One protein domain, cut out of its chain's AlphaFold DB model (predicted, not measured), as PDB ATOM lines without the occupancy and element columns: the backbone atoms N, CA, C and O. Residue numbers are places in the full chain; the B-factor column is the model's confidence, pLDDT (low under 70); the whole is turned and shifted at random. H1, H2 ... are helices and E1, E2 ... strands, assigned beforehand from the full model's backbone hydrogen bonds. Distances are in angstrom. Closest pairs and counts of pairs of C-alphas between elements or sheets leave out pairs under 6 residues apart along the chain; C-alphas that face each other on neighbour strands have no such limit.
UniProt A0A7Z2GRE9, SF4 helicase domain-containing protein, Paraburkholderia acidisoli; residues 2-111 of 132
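What this domain is: This is residues 2 to 111 of the 132 residues of the protein "SF4 helicase domain-containing protein" of Paraburkholderia acidisoli (UniProt A0A7Z2GRE9). A curled, strongly twisted sheet of four short strands forms the middle of an elongated body, with small helices towards both ends: H1 and, nearer the sheet, H2 at one end, H3 and H4 as a touching pair at the other. Between H1 and H2 the long unnamed stretch of residues 12 to 40 makes a wide loop on the E1 side of the sheet. The 110 printed residues include four named helices and four named strands, in the order H1 H2 E1 H3 H4 E2 E3 E4, a mixed class of helices and strands. The sheet runs E1 E2 E3 E4, antiparallel throughout. The whole is loose, with a radius of gyration of the C-alphas of 16.9 A and spans of 55 by 30 by 27 A.

How they stand to each other: Begin at H1, residues 2 to 11, which is not on the sheet. It is close to H2, residues 41 to 45, but not clearly touching, with the C-alphas of Thr 5 and Leu 45 closest at 7.2 A. H2 only grazes the sheet, with its residues 42 to 44. Go on to E1, residues 48 to 54, an edge strand antiparallel to E2, residues 82 to 89; look for N 51 and O 85 at 2.8 A. Between them in the chain come H3, residues 56 to 62, and H4, residues 70 to 78, neither on the sheet. These two touch at a steep tilt of 60 degrees, opposite ways, with the C-alphas of Lys 58 and Val 76 closest at 5.8 A. E2 and E3, residues 96 to 103, form a hairpin, with N 84 and O 98 2.9 A apart. E3 and E4, residues 108 to 110, form another, with N 101 and O 110 2.9 A apart. E2 E3 E4 is a meander, each strand the antiparallel neighbour of the one before. In H1, H2, H3 and H4 every O i to N i+4 pair is within hydrogen-bond range.

Where its parts are: Find C-alpha 2 at (43.795, 10.050, -14.866); from there H1 runs 14.1 A. E1 starts at C-alpha 48, at (41.736, 24.235, -12.645), and is 19.6 A long. H4 measures 12.4 A, E2 20.0 A and E3 22.8 A. E4 ends at C-alpha 110, at (33.222, 37.001, 2.164).

The domain as a whole: The two C-alphas farthest apart are those of Asp 10 and Lys 69, at 55.9 A. The printed part has no cut, and its one long link, H1 to H2, has 29 residues. Mean pLDDT of the printed part is 94.4, and no printed residue is under 70.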
ATOM      1  N   ASN A   2      44.399  10.420 -13.571       90.25
ATOM      2  CA  ASN A   2      43.795  10.050 -14.866       90.25
ATOM      3  C   ASN A   2      42.355   9.514 -14.766       90.25
ATOM      4  O   ASN A   2      41.498   9.907 -15.545       90.25
ATOM      5  N   SER A   3      42.068   8.646 -13.792       93.81
ATOM      6  CA  SER A   3      40.708   8.126 -13.594       93.81
ATOM      7  C   SER A   3      39.718   9.201 -13.139       93.81
ATOM      8  O   SER A   3      38.571   9.162 -13.551       93.81
ATOM      9  N   LEU A   4      40.148  10.174 -12.326       93.88
ATOM     10  CA  LEU A   4      39.284  11.279 -11.891       93.88
ATOM     11  C   LEU A   4      38.949  12.195 -13.066       93.88
ATOM     12  O   LEU A   4      37.792  12.543 -13.252       93.88
ATOM     13  N   THR A   5      39.945  12.537 -13.885       92.62
ATOM     14  CA  THR A   5      39.736  13.363 -15.082       92.62
ATOM     15  C   THR A   5      38.872  12.644 -16.114       92.62
ATOM     16  O   THR A   5      38.007  13.272 -16.711       92.62
ATOM     17  N   ALA A   6      39.046  11.326 -16.283       94.31
ATOM     18  CA  ALA A   6      38.195  10.521 -17.157       94.31
ATOM     19  C   ALA A   6      36.742  10.501 -16.662       94.31
ATOM     20  O   ALA A   6      35.846  10.837 -17.418       94.31
ATOM     21  N   ILE A   7      36.508  10.214 -15.375       96.56
ATOM     22  CA  ILE A   7      35.152  10.218 -14.801       96.56
ATOM     23  C   ILE A   7      34.498  11.598 -14.938       96.56
ATOM     24  O   ILE A   7      33.337  11.674 -15.333       96.56
ATOM     25  N   ALA A   8      35.219  12.680 -14.630       95.12
ATOM     26  CA  ALA A   8      34.700  14.041 -14.766       95.12
ATOM     27  C   ALA A   8      34.263  14.333 -16.209       95.12
ATOM     28  O   ALA A   8      33.158  14.819 -16.434       95.12
ATOM     29  N   HIS A   9      35.094  13.963 -17.186       91.31
ATOM     30  CA  HIS A   9      34.792  14.145 -18.601       91.31
ATOM     31  C   HIS A   9      33.621  13.268 -19.072       91.31
ATOM     32  O   HIS A   9      32.708  13.759 -19.727       91.31
ATOM     33  N   ASP A  10      33.617  11.986 -18.706       96.88
ATOM     34  CA  ASP A  10      32.620  11.013 -19.167       96.88
ATOM     35  C   ASP A  10      31.230  11.272 -18.573       96.88
ATOM     36  O   ASP A  10      30.216  10.984 -19.206       96.88
ATOM     37  N   THR A  11      31.170  11.808 -17.352       97.06
ATOM     38  CA  THR A  11      29.906  12.060 -16.637       97.06
ATOM     39  C   THR A  11      29.449  13.516 -16.688       97.06
ATOM     40  O   THR A  11      28.306  13.804 -16.340       97.06
ATOM     41  N   GLY A  12      30.330  14.444 -17.073       94.00
ATOM     42  CA  GLY A  12      30.106  15.884 -16.939       94.00
ATOM     43  C   GLY A  12      30.139  16.389 -15.489       94.00
ATOM     44  O   GLY A  12      29.778  17.537 -15.235       94.00
ATOM     45  N   ALA A  13      30.541  15.559 -14.521       95.19
ATOM     46  CA  ALA A  13      30.631  15.965 -13.123       95.19
ATOM     47  C   ALA A  13      31.844  16.874 -12.866       95.19
ATOM     48  O   ALA A  13      32.959  16.601 -13.315       95.19
ATOM     49  N   HIS A  14      31.656  17.898 -12.033       94.12
ATOM     50  CA  HIS A  14      32.758  18.693 -11.497       94.12
ATOM     51  C   HIS A  14      33.352  18.006 -10.264       94.12
ATOM     52  O   HIS A  14      32.680  17.840  -9.246       94.12
ATOM     53  N   ILE A  15      34.625  17.614 -10.342       95.56
ATOM     54  CA  ILE A  15      35.327  16.937  -9.247       95.56
ATOM     55  C   ILE A  15      36.355  17.882  -8.634       95.56
ATOM     56  O   ILE A  15      37.309  18.293  -9.292       95.56
ATOM     57  N   HIS A  16      36.197  18.183  -7.346       95.75
ATOM     58  CA  HIS A  16      37.184  18.934  -6.574       95.75
ATOM     59  C   HIS A  16      38.095  17.967  -5.815       95.75
ATOM     60  O   HIS A  16      37.652  17.244  -4.922       95.75
ATOM     61  N   LEU A  17      39.383  17.960  -6.159       95.31
ATOM     62  CA  LEU A  17      40.409  17.205  -5.441       95.31
ATOM     63  C   LEU A  17      41.177  18.140  -4.503       95.31
ATOM     64  O   LEU A  17      41.809  19.090  -4.955       95.31
ATOM     65  N   ILE A  18      41.176  17.831  -3.208       95.94
ATOM     66  CA  ILE A  18      41.981  18.560  -2.224       95.94
ATOM     67  C   ILE A  18      43.377  17.942  -2.153       95.94
ATOM     68  O   ILE A  18      43.528  16.753  -1.867       95.94
ATOM     69  N   ALA A  19      44.402  18.758  -2.397       95.06
ATOM     70  CA  ALA A  19      45.801  18.363  -2.310       95.06
ATOM     71  C   ALA A  19      46.555  19.268  -1.330       95.06
ATOM     72  O   ALA A  19      46.331  20.475  -1.266       95.06
ATOM     73  N   HIS A  20      47.474  18.679  -0.567       94.69
ATOM     74  CA  HIS A  20      48.342  19.441   0.325       94.69
ATOM     75  C   HIS A  20      49.511  20.064  -0.440       94.69
ATOM     76  O   HIS A  20      50.006  19.494  -1.412       94.69
ATOM     77  N   VAL A  21      50.007  21.197   0.049       94.38
ATOM     78  CA  VAL A  21      51.276  21.770  -0.410       94.38
ATOM     79  C   VAL A  21      52.468  21.028   0.204       94.38
ATOM     80  O   VAL A  21      52.368  20.374   1.250       94.38
ATOM     81  N   LYS A  22      53.617  21.090  -0.466       93.31
ATOM     82  CA  LYS A  22      54.911  20.661   0.060       93.31
ATOM     83  C   LYS A  22      55.277  21.550   1.247       93.31
ATOM     84  O   LYS A  22      54.818  22.682   1.369       93.31
ATOM     85  N   LYS A  23      56.139  21.038   2.125       90.19
ATOM     86  CA  LYS A  23      56.698  21.851   3.206       90.19
ATOM     87  C   LYS A  23      57.663  22.873   2.592       90.19
ATOM     88  O   LYS A  23      58.722  22.478   2.111       90.19
ATOM     89  N   GLY A  24      57.263  24.143   2.575       85.12
ATOM     90  CA  GLY A  24      58.092  25.263   2.127       85.12
ATOM     91  C   GLY A  24      59.087  25.729   3.193       85.12
ATOM     92  O   GLY A  24      59.103  25.219   4.316       85.12
ATOM     93  N   GLY A  25      59.918  26.713   2.837       86.44
ATOM     94  CA  GLY A  25      60.866  27.346   3.766       86.44
ATOM     95  C   GLY A  25      60.207  28.309   4.760       86.44
ATOM     96  O   GLY A  25      60.763  28.565   5.825       86.44
ATOM     97  N   SER A  26      59.018  28.810   4.432       90.62
ATOM     98  CA  SER A  26      58.272  29.795   5.212       90.62
ATOM     99  C   SER A  26      56.772  29.617   4.976       90.62
ATOM    100  O   SER A  26      56.351  29.288   3.870       90.62
ATOM    101  N   GLU A  27      55.963  29.844   6.010       87.25
ATOM    102  CA  GLU A  27      54.497  29.885   5.894       87.25
ATOM    103  C   GLU A  27      53.974  31.286   5.529       87.25
ATOM    104  O   GLU A  27      52.785  31.449   5.257       87.25
ATOM    105  N   TYR A  28      54.856  32.294   5.528       91.50
ATOM    106  CA  TYR A  28      54.533  33.668   5.128       91.50
ATOM    107  C   TYR A  28      54.522  33.853   3.611       91.50
ATOM    108  O   TYR A  28      53.914  34.801   3.120       91.50
ATOM    109  N   ASP A  29      55.172  32.946   2.883       91.75
ATOM    110  CA  ASP A  29      55.205  32.977   1.431       91.75
ATOM    111  C   ASP A  29      53.975  32.261   0.877       91.75
ATOM    112  O   ASP A  29      53.613  31.161   1.308       91.75
ATOM    113  N   ARG A  30      53.315  32.903  -0.089       92.81
ATOM    114  CA  ARG A  30      52.171  32.308  -0.778       92.81
ATOM    115  C   ARG A  30      52.660  31.170  -1.676       92.81
ATOM    116  O   ARG A  30      53.529  31.424  -2.511       92.81
ATOM    117  N   PRO A  31      52.113  29.949  -1.538       94.56
ATOM    118  CA  PRO A  31      52.467  28.853  -2.422       94.56
ATOM    119  C   PRO A  31      51.930  29.109  -3.832       94.56
ATOM    120  O   PRO A  31      50.873  29.716  -4.001       94.56
ATOM    121  N   GLY A  32      52.656  28.613  -4.829       93.38
ATOM    122  CA  GLY A  32      52.266  28.614  -6.235       93.38
ATOM    123  C   GLY A  32      52.072  27.198  -6.774       93.38
ATOM    124  O   GLY A  32      52.197  26.200  -6.057       93.38
ATOM    125  N   LYS A  33      51.807  27.082  -8.078       91.81
ATOM    126  CA  LYS A  33      51.525  25.780  -8.715       91.81
ATOM    127  C   LYS A  33      52.581  24.690  -8.482       91.81
ATOM    128  O   LYS A  33      52.250  23.508  -8.425       91.81
ATOM    129  N   PHE A  34      53.850  25.064  -8.333       93.00
ATOM    130  CA  PHE A  34      54.959  24.117  -8.156       93.00
ATOM    131  C   PHE A  34      55.071  23.552  -6.730       93.00
ATOM    132  O   PHE A  34      55.759  22.543  -6.502       93.00
ATOM    133  N   ASP A  35      54.350  24.150  -5.782       94.56
ATOM    134  CA  ASP A  35      54.348  23.757  -4.376       94.56
ATOM    135  C   ASP A  35      53.345  22.644  -4.071       94.56
ATOM    136  O   ASP A  35      53.350  22.115  -2.964       94.56
ATOM    137  N   VAL A  36      52.518  22.215  -5.029       95.62
ATOM    138  CA  VAL A  36      51.588  21.094  -4.828       95.62
ATOM    139  C   VAL A  36      52.365  19.806  -4.526       95.62
ATOM    140  O   VAL A  36      53.300  19.429  -5.239       95.62
ATOM    141  N   LYS A  37      52.000  19.115  -3.440       94.31
ATOM    142  CA  LYS A  37      52.626  17.852  -3.032       94.31
ATOM    143  C   LYS A  37      52.049  16.686  -3.824       94.31
ATOM    144  O   LYS A  37      50.841  16.566  -3.996       94.31
ATOM    145  N   GLY A  38      52.926  15.757  -4.192       91.00
ATOM    146  CA  GLY A  38      52.561  14.520  -4.872       91.00
ATOM    147  C   GLY A  38      53.097  14.480  -6.295       91.00
ATOM    148  O   GLY A  38      54.110  15.104  -6.608       91.00
ATOM    149  N   SER A  39      52.436  13.694  -7.139       91.81
ATOM    150  CA  SER A  39      52.793  13.566  -8.551       91.81
ATOM    151  C   SER A  39      52.474  14.858  -9.309       91.81
ATOM    152  O   SER A  39      51.387  15.405  -9.138       91.81
ATOM    153  N   GLY A  40      53.368  15.288 -10.208       91.12
ATOM    154  CA  GLY A  40      53.119  16.418 -11.120       91.12
ATOM    155  C   GLY A  40      51.866  16.238 -11.986       91.12
ATOM    156  O   GLY A  40      51.209  17.210 -12.343       91.12
ATOM    157  N   SER A  41      51.431  14.986 -12.189       93.25
ATOM    158  CA  SER A  41      50.172  14.680 -12.877       93.25
ATOM    159  C   SER A  41      48.943  15.358 -12.260       93.25
ATOM    160  O   SER A  41      47.978  15.594 -12.980       93.25
ATOM    161  N   ILE A  42      48.967  15.698 -10.963       94.44
ATOM    162  CA  ILE A  42      47.877  16.427 -10.295       94.44
ATOM    163  C   ILE A  42      47.678  17.790 -10.963       94.44
ATOM    164  O   ILE A  42      46.577  18.109 -11.397       94.44
ATOM    165  N   THR A  43      48.748  18.574 -11.086       94.31
ATOM    166  CA  THR A  43      48.702  19.922 -11.667       94.31
ATOM    167  C   THR A  43      48.645  19.907 -13.191       94.31
ATOM    168  O   THR A  43      48.094  20.822 -13.801       94.31
ATOM    169  N   ASP A  44      49.205  18.884 -13.834       92.88
ATOM    170  CA  ASP A  44      49.257  18.819 -15.297       92.88
ATOM    171  C   ASP A  44      47.886  18.496 -15.902       92.88
ATOM    172  O   ASP A  44      47.490  19.099 -16.907       92.88
ATOM    173  N   LEU A  45      47.151  17.583 -15.259       94.56
ATOM    174  CA  LEU A  45      45.884  17.053 -15.758       94.56
ATOM    175  C   LEU A  45      44.645  17.768 -15.219       94.56
ATOM    176  O   LEU A  45      43.606  17.679 -15.860       94.56
ATOM    177  N   ALA A  46      44.721  18.448 -14.072       94.75
ATOM    178  CA  ALA A  46      43.591  19.229 -13.573       94.75
ATOM    179  C   ALA A  46      43.226  20.358 -14.552       94.75
ATOM    180  O   ALA A  46      44.113  21.015 -15.095       94.75
ATOM    181  N   ASP A  47      41.935  20.621 -14.752       94.81
ATOM    182  CA  ASP A  47      41.493  21.769 -15.556       94.81
ATOM    183  C   ASP A  47      41.762  23.091 -14.837       94.81
ATOM    184  O   ASP A  47      42.177  24.070 -15.453       94.81
ATOM    185  N   ASN A  48      41.567  23.085 -13.517       95.56
ATOM    186  CA  ASN A  48      41.736  24.235 -12.645       95.56
ATOM    187  C   ASN A  48      42.685  23.899 -11.497       95.56
ATOM    188  O   ASN A  48      42.596  22.816 -10.914       95.56
ATOM    189  N   LEU A  49      43.540  24.849 -11.123       96.62
ATOM    190  CA  LEU A  49      44.313  24.779  -9.887       96.62
ATOM    191  C   LEU A  49      44.030  26.009  -9.036       96.62
ATOM    192  O   LEU A  49      44.498  27.105  -9.342       96.62
ATOM    193  N   PHE A  50      43.307  25.790  -7.943       97.44
ATOM    194  CA  PHE A  50      43.103  26.796  -6.914       97.44
ATOM    195  C   PHE A  50      44.028  26.549  -5.728       97.44
ATOM    196  O   PHE A  50      44.145  25.423  -5.236       97.44
ATOM    197  N   ILE A  51      44.643  27.618  -5.239       97.12
ATOM    198  CA  ILE A  51      45.439  27.622  -4.019       97.12
ATOM    199  C   ILE A  51      44.730  28.489  -2.987       97.12
ATOM    200  O   ILE A  51      44.502  29.673  -3.209       97.12
ATOM    201  N   VAL A  52      44.403  27.885  -1.847       96.88
ATOM    202  CA  VAL A  52      43.825  28.573  -0.690       96.88
ATOM    203  C   VAL A  52      44.940  28.814   0.319       96.88
ATOM    204  O   VAL A  52      45.482  27.863   0.884       96.88
ATOM    205  N   TRP A  53      45.285  30.077   0.560       97.19
ATOM    206  CA  TRP A  53      46.321  30.445   1.522       97.19
ATOM    207  C   TRP A  53      45.824  31.502   2.504       97.19
ATOM    208  O   TRP A  53      45.364  32.574   2.121       97.19
ATOM    209  N   ARG A  54      45.953  31.202   3.797       97.00
ATOM    210  CA  ARG A  54      45.594  32.114   4.887       97.00
ATOM    211  C   ARG A  54      46.719  33.115   5.128       97.00
ATOM    212  O   ARG A  54      47.874  32.707   5.227       97.00
ATOM    213  N   ASN A  55      46.378  34.390   5.297       97.31
ATOM    214  CA  ASN A  55      47.335  35.467   5.533       97.31
ATOM    215  C   ASN A  55      47.994  35.329   6.913       97.31
ATOM    216  O   ASN A  55      47.543  35.888   7.915       97.31
ATOM    217  N   LYS A  56      49.100  34.579   6.962       96.31
ATOM    218  CA  LYS A  56      49.829  34.281   8.204       96.31
ATOM    219  C   LYS A  56      50.375  35.516   8.897       96.31
ATOM    220  O   LYS A  56      50.432  35.548  10.125       96.31
ATOM    221  N   ARG A  57      50.731  36.553   8.135       95.75
ATOM    222  CA  ARG A  57      51.178  37.826   8.705       95.75
ATOM    223  C   ARG A  57      50.034  38.517   9.442       95.75
ATOM    224  O   ARG A  57      50.219  38.901  10.595       95.75
ATOM    225  N   LYS A  58      48.857  38.615   8.820       96.75
ATOM    226  CA  LYS A  58      47.659  39.181   9.455       96.75
ATOM    227  C   LYS A  58      47.249  38.394  10.698       96.75
ATOM    228  O   LYS A  58      47.002  38.991  11.741       96.75
ATOM    229  N   GLU A  59      47.278  37.064  10.636       96.38
ATOM    230  CA  GLU A  59      47.019  36.202  11.800       96.38
ATOM    231  C   GLU A  59      47.996  36.459  12.951       96.38
ATOM    232  O   GLU A  59      47.589  36.528  14.112       96.38
ATOM    233  N   ALA A  60      49.288  36.606  12.653       96.12
ATOM    234  CA  ALA A  60      50.303  36.873  13.665       96.12
ATOM    235  C   ALA A  60      50.115  38.247  14.326       96.12
ATOM    236  O   ALA A  60      50.296  38.357  15.537       96.12
ATOM    237  N   VAL A  61      49.720  39.271  13.561       96.12
ATOM    238  CA  VAL A  61      49.396  40.604  14.098       96.12
ATOM    239  C   VAL A  61      48.125  40.555  14.949       96.12
ATOM    240  O   VAL A  61      48.146  40.996  16.095       96.12
ATOM    241  N   GLY A  62      47.045  39.957  14.438       93.19
ATOM    242  CA  GLY A  62      45.766  39.855  15.150       93.19
ATOM    243  C   GLY A  62      45.816  38.988  16.414       93.19
ATOM    244  O   GLY A  62      45.025  39.196  17.327       93.19
ATOM    245  N   SER A  63      46.759  38.045  16.493       94.56
ATOM    246  CA  SER A  63      47.026  37.229  17.692       94.56
ATOM    247  C   SER A  63      48.142  37.780  18.586       94.56
ATOM    248  O   SER A  63      48.598  37.080  19.488       94.56
ATOM    249  N   GLU A  64      48.621  38.998  18.316       92.25
ATOM    250  CA  GLU A  64      49.703  39.683  19.042       92.25
ATOM    251  C   GLU A  64      51.064  38.954  19.062       92.25
ATOM    252  O   GLU A  64      51.992  39.371  19.759       92.25
ATOM    253  N   LYS A  65      51.229  37.894  18.262       93.62
ATOM    254  CA  LYS A  65      52.510  37.187  18.079       93.62
ATOM    255  C   LYS A  65      53.532  38.033  17.328       93.62
ATOM    256  O   LYS A  65      54.733  37.837  17.500       93.62
ATOM    257  N   LEU A  66      53.060  38.964  16.500       92.69
ATOM    258  CA  LEU A  66      53.874  39.938  15.789       92.69
ATOM    259  C   LEU A  66      53.417  41.351  16.156       92.69
ATOM    260  O   LEU A  66      52.305  41.756  15.825       92.69
ATOM    261  N   LYS A  67      54.292  42.115  16.814       93.50
ATOM    262  CA  LYS A  67      54.036  43.517  17.161       93.50
ATOM    263  C   LYS A  67      54.643  44.427  16.100       93.50
ATOM    264  O   LYS A  67      55.857  44.432  15.916       93.50
ATOM    265  N   LEU A  68      53.791  45.186  15.422       94.06
ATOM    266  CA  LEU A  68      54.179  46.200  14.444       94.06
ATOM    267  C   LEU A  68      53.905  47.598  15.001       94.06
ATOM    268  O   LEU A  68      53.198  47.755  16.002       94.06
ATOM    269  N   LYS A  69      54.451  48.628  14.347       95.94
ATOM    270  CA  LYS A  69      54.037  50.008  14.631       95.94
ATOM    271  C   LYS A  69      52.554  50.168  14.303       95.94
ATOM    272  O   LYS A  69      52.034  49.463  13.442       95.94
ATOM    273  N   ARG A  70      51.878  51.108  14.968       92.50
ATOM    274  CA  ARG A  70      50.423  51.281  14.837       92.50
ATOM    275  C   ARG A  70      49.974  51.419  13.378       92.50
ATOM    276  O   ARG A  70      49.080  50.699  12.957       92.50
ATOM    277  N   GLU A  71      50.649  52.274  12.618       95.25
ATOM    278  CA  GLU A  71      50.353  52.523  11.202       95.25
ATOM    279  C   GLU A  71      50.497  51.252  10.346       95.25
ATOM    280  O   GLU A  71      49.631  50.936   9.537       95.25
ATOM    281  N   GLU A  72      51.555  50.471  10.569       95.25
ATOM    282  CA  GLU A  72      51.802  49.214   9.852       95.25
ATOM    283  C   GLU A  72      50.797  48.123  10.238       95.25
ATOM    284  O   GLU A  72      50.353  47.356   9.385       95.25
ATOM    285  N   ALA A  73      50.433  48.046  11.521       94.62
ATOM    286  CA  ALA A  73      49.430  47.111  12.006       94.62
ATOM    287  C   ALA A  73      48.060  47.412  11.385       94.62
ATOM    288  O   ALA A  73      47.393  46.491  10.919       94.62
ATOM    289  N   ASP A  74      47.670  48.687  11.321       94.50
ATOM    290  CA  ASP A  74      46.398  49.105  10.732       94.50
ATOM    291  C   ASP A  74      46.331  48.769   9.227       94.50
ATOM    292  O   ASP A  74      45.293  48.301   8.753       94.50
ATOM    293  N   LEU A  75      47.448  48.902   8.493       95.44
ATOM    294  CA  LEU A  75      47.554  48.463   7.094       95.44
ATOM    295  C   LEU A  75      47.371  46.944   6.951       95.44
ATOM    296  O   LEU A  75      46.518  46.502   6.183       95.44
ATOM    297  N   VAL A  76      48.117  46.146   7.722       95.62
ATOM    298  CA  VAL A  76      48.044  44.672   7.667       95.62
ATOM    299  C   VAL A  76      46.656  44.164   8.066       95.62
ATOM    300  O   VAL A  76      46.124  43.240   7.454       95.62
ATOM    301  N   MET A  77      46.022  44.779   9.063       95.25
ATOM    302  CA  MET A  77      44.667  44.409   9.485       95.25
ATOM    303  C   MET A  77      43.594  44.775   8.447       95.25
ATOM    304  O   MET A  77      42.489  44.226   8.493       95.25
ATOM    305  N   GLY A  78      43.907  45.677   7.513       95.31
ATOM    306  CA  GLY A  78      43.069  45.992   6.359       95.31
ATOM    307  C   GLY A  78      43.124  44.951   5.238       95.31
ATOM    308  O   GLY A  78      42.180  44.878   4.450       95.31
ATOM    309  N   GLU A  79      44.175  44.131   5.179       97.06
ATOM    310  CA  GLU A  79      44.353  43.108   4.144       97.06
ATOM    311  C   GLU A  79      43.324  41.965   4.263       97.06
ATOM    312  O   GLU A  79      42.734  41.753   5.328       97.06
ATOM    313  N   PRO A  80      43.104  41.188   3.188       97.94
ATOM    314  CA  PRO A  80      42.355  39.935   3.241       97.94
ATOM    315  C   PRO A  80      42.903  38.919   4.257       97.94
ATOM    316  O   PRO A  80      44.111  38.835   4.498       97.94
ATOM    317  N   ASP A  81      42.004  38.113   4.825       97.94
ATOM    318  CA  ASP A  81      42.331  36.992   5.723       97.94
ATOM    319  C   ASP A  81      42.814  35.760   4.957       97.94
ATOM    320  O   ASP A  81      43.617  34.971   5.457       97.94
ATOM    321  N   CYS A  82      42.335  35.596   3.727       97.94
ATOM    322  CA  CYS A  82      42.699  34.506   2.845       97.94
ATOM    323  C   CYS A  82      42.854  35.017   1.418       97.94
ATOM    324  O   CYS A  82      42.144  35.918   0.976       97.94
ATOM    325  N   TYR A  83      43.777  34.404   0.693       97.75
ATOM    326  CA  TYR A  83      43.941  34.582  -0.734       97.75
ATOM    327  C   TYR A  83      43.584  33.272  -1.429       97.75
ATOM    328  O   TYR A  83      44.106  32.212  -1.074       97.75
ATOM    329  N   LEU A  84      42.676  33.358  -2.395       97.56
ATOM    330  CA  LEU A  84      42.330  32.278  -3.306       97.56
ATOM    331  C   LEU A  84      42.990  32.584  -4.652       97.56
ATOM    332  O   LEU A  84      42.553  33.489  -5.358       97.56
ATOM    333  N   SER A  85      44.050  31.862  -4.996       97.31
ATOM    334  CA  SER A  85      44.763  32.044  -6.264       97.31
ATOM    335  C   SER A  85      44.316  31.002  -7.280       97.31
ATOM    336  O   SER A  85      44.374  29.808  -6.994       97.31
ATOM    337  N   LEU A  86      43.904  31.440  -8.465       97.25
ATOM    338  CA  LEU A  86      43.718  30.605  -9.645       97.25
ATOM    339  C   LEU A  86      45.029  30.587 -10.440       97.25
ATOM    340  O   LEU A  86      45.341  31.543 -11.141       97.25
ATOM    341  N   GLU A  87      45.787  29.503 -10.296       95.94
ATOM    342  CA  GLU A  87      47.153  29.333 -10.830       95.94
ATOM    343  C   GLU A  87      47.209  28.498 -12.119       95.94
ATOM    344  O   GLU A  87      48.281  28.271 -12.688       95.94
ATOM    345  N   LYS A  88      46.063  27.940 -12.515       94.69
ATOM    346  CA  LYS A  88      45.872  27.212 -13.769       94.69
ATOM    347  C   LYS A  88      44.404  27.271 -14.149       94.69
ATOM    348  O   LYS A  88      43.573  26.856 -13.341       94.69
ATOM    349  N   GLN A  89      44.114  27.683 -15.376       94.75
ATOM    350  CA  GLN A  89      42.784  27.623 -15.981       94.75
ATOM    351  C   GLN A  89      42.892  27.085 -17.413       94.75
ATOM    352  O   GLN A  89      43.482  27.724 -18.277       94.75
ATOM    353  N   ARG A  90      42.350  25.891 -17.685       90.81
ATOM    354  CA  ARG A  90      42.435  25.274 -19.021       90.81
ATOM    355  C   ARG A  90      41.419  25.850 -20.013       90.81
ATOM    356  O   ARG A  90      41.723  25.917 -21.198       90.81
ATOM    357  N   ASN A  91      40.235  26.242 -19.538       89.44
ATOM    358  CA  ASN A  91      39.076  26.556 -20.385       89.44
ATOM    359  C   ASN A  91      38.588  28.008 -20.220       89.44
ATOM    360  O   ASN A  91      37.410  28.292 -20.423       89.44
ATOM    361  N   GLY A  92      39.468  28.924 -19.822       89.38
ATOM    362  CA  GLY A  92      39.135  30.331 -19.617       89.38
ATOM    363  C   GLY A  92      40.365  31.227 -19.700       89.38
ATOM    364  O   GLY A  92      41.494  30.750 -19.653       89.38
ATOM    365  N   ASP A  93      40.126  32.532 -19.800       91.62
ATOM    366  CA  ASP A  93      41.174  33.514 -20.115       91.62
ATOM    367  C   ASP A  93      41.781  34.190 -18.876       91.62
ATOM    368  O   ASP A  93      42.641  35.063 -18.998       91.62
ATOM    369  N   TYR A  94      41.312  33.828 -17.679       93.00
ATOM    370  CA  TYR A  94      41.705  34.482 -16.437       93.00
ATOM    371  C   TYR A  94      42.430  33.537 -15.482       93.00
ATOM    372  O   TYR A  94      41.927  32.476 -15.114       93.00
ATOM    373  N   GLU A  95      43.573  34.018 -15.010       94.50
ATOM    374  CA  GLU A  95      44.295  33.547 -13.834       94.50
ATOM    375  C   GLU A  95      44.536  34.761 -12.930       94.50
ATOM    376  O   GLU A  95      44.716  35.885 -13.409       94.50
ATOM    377  N   GLY A  96      44.516  34.565 -11.613       95.25
ATOM    378  CA  GLY A  96      44.644  35.686 -10.688       95.25
ATOM    379  C   GLY A  96      44.333  35.338  -9.244       95.25
ATOM    380  O   GLY A  96      44.146  34.177  -8.891       95.25
ATOM    381  N   VAL A  97      44.318  36.362  -8.392       96.88
ATOM    382  CA  VAL A  97      44.219  36.199  -6.940       96.88
ATOM    383  C   VAL A  97      43.035  36.980  -6.396       96.88
ATOM    384  O   VAL A  97      42.948  38.194  -6.577       96.88
ATOM    385  N   PHE A  98      42.180  36.287  -5.657       96.88
ATOM    386  CA  PHE A  98      41.043  36.860  -4.954       96.88
ATOM    387  C   PHE A  98      41.373  37.015  -3.471       96.88
ATOM    388  O   PHE A  98      41.866  36.082  -2.834       96.88
ATOM    389  N   GLY A  99      41.114  38.200  -2.924       97.88
ATOM    390  CA  GLY A  99      41.183  38.457  -1.491       97.88
ATOM    391  C   GLY A  99      39.842  38.157  -0.834       97.88
ATOM    392  O   GLY A  99      38.815  38.627  -1.308       97.88
ATOM    393  N   LEU A 100      39.860  37.389   0.250       98.00
ATOM    394  CA  LEU A 100      38.681  37.009   1.016       98.00
ATOM    395  C   LEU A 100      38.843  37.400   2.488       98.00
ATOM    396  O   LEU A 100      39.914  37.222   3.078       98.00
ATOM    397  N   TRP A 101      37.766  37.891   3.094       97.56
ATOM    398  CA  TRP A 101      37.681  38.191   4.524       97.56
ATOM    399  C   TRP A 101      36.942  37.076   5.247       97.56
ATOM    400  O   TRP A 101      35.973  36.539   4.721       97.56
ATOM    401  N   PHE A 102      37.410  36.692   6.430       96.31
ATOM    402  CA  PHE A 102      36.854  35.554   7.157       96.31
ATOM    403  C   PHE A 102      35.916  36.012   8.272       96.31
ATOM    404  O   PHE A 102      36.331  36.714   9.195       96.31
ATOM    405  N   ASP A 103      34.666  35.561   8.219       94.88
ATOM    406  CA  ASP A 103      33.717  35.690   9.317       94.88
ATOM    407  C   ASP A 103      33.789  34.443  10.210       94.88
ATOM    408  O   ASP A 103      33.304  33.362   9.869       94.88
ATOM    409  N   GLY A 104      34.430  34.599  11.370       91.62
ATOM    410  CA  GLY A 104      34.649  33.515  12.331       91.62
ATOM    411  C   GLY A 104      33.368  32.839  12.840       91.62
ATOM    412  O   GLY A 104      33.331  31.609  12.858       91.62
ATOM    413  N   PRO A 105      32.320  33.585  13.240       91.56
ATOM    414  CA  PRO A 105      31.077  32.995  13.737       91.56
ATOM    415  C   PRO A 105      30.358  32.095  12.725       91.56
ATOM    416  O   PRO A 105      29.847  31.045  13.109       91.56
ATOM    417  N   SER A 106      30.315  32.483  11.446       92.12
ATOM    418  CA  SER A 106      29.672  31.686  10.391       92.12
ATOM    419  C   SER A 106      30.608  30.690   9.704       92.12
ATOM    420  O   SER A 106      30.132  29.840   8.951       92.12
ATOM    421  N   MET A 107      31.919  30.779   9.953       93.75
ATOM    422  CA  MET A 107      32.964  30.027   9.252       93.75
ATOM    423  C   MET A 107      32.974  30.278   7.734       93.75
ATOM    424  O   MET A 107      33.347  29.396   6.957       93.75
ATOM    425  N   GLN A 108      32.571  31.475   7.299       94.56
ATOM    426  CA  GLN A 108      32.489  31.833   5.883       94.56
ATOM    427  C   GLN A 108      33.587  32.800   5.466       94.56
ATOM    428  O   GLN A 108      34.042  33.642   6.235       94.56
ATOM    429  N   TYR A 109      33.968  32.699   4.197       95.81
ATOM    430  CA  TYR A 109      34.727  33.731   3.516       95.81
ATOM    431  C   TYR A 109      33.771  34.646   2.749       95.81
ATOM    432  O   TYR A 109      32.895  34.158   2.036       95.81
ATOM    433  N   VAL A 110      33.957  35.956   2.884       95.56
ATOM    434  CA  VAL A 110      33.222  37.001   2.164       95.56
ATOM    435  C   VAL A 110      34.167  37.789   1.258       95.56
ATOM    436  O   VAL A 110      35.368  37.887   1.517       95.56
ATOM    437  N   GLU A 111      33.626  38.346   0.180       94.88
ATOM    438  CA  GLU A 111      34.404  39.007  -0.875       94.88
ATOM    439  C   GLU A 111      34.830  40.426  -0.509       94.88
ATOM    440  O   GLU A 111      35.770  40.948  -1.094       94.88
TER     441      GLU A 111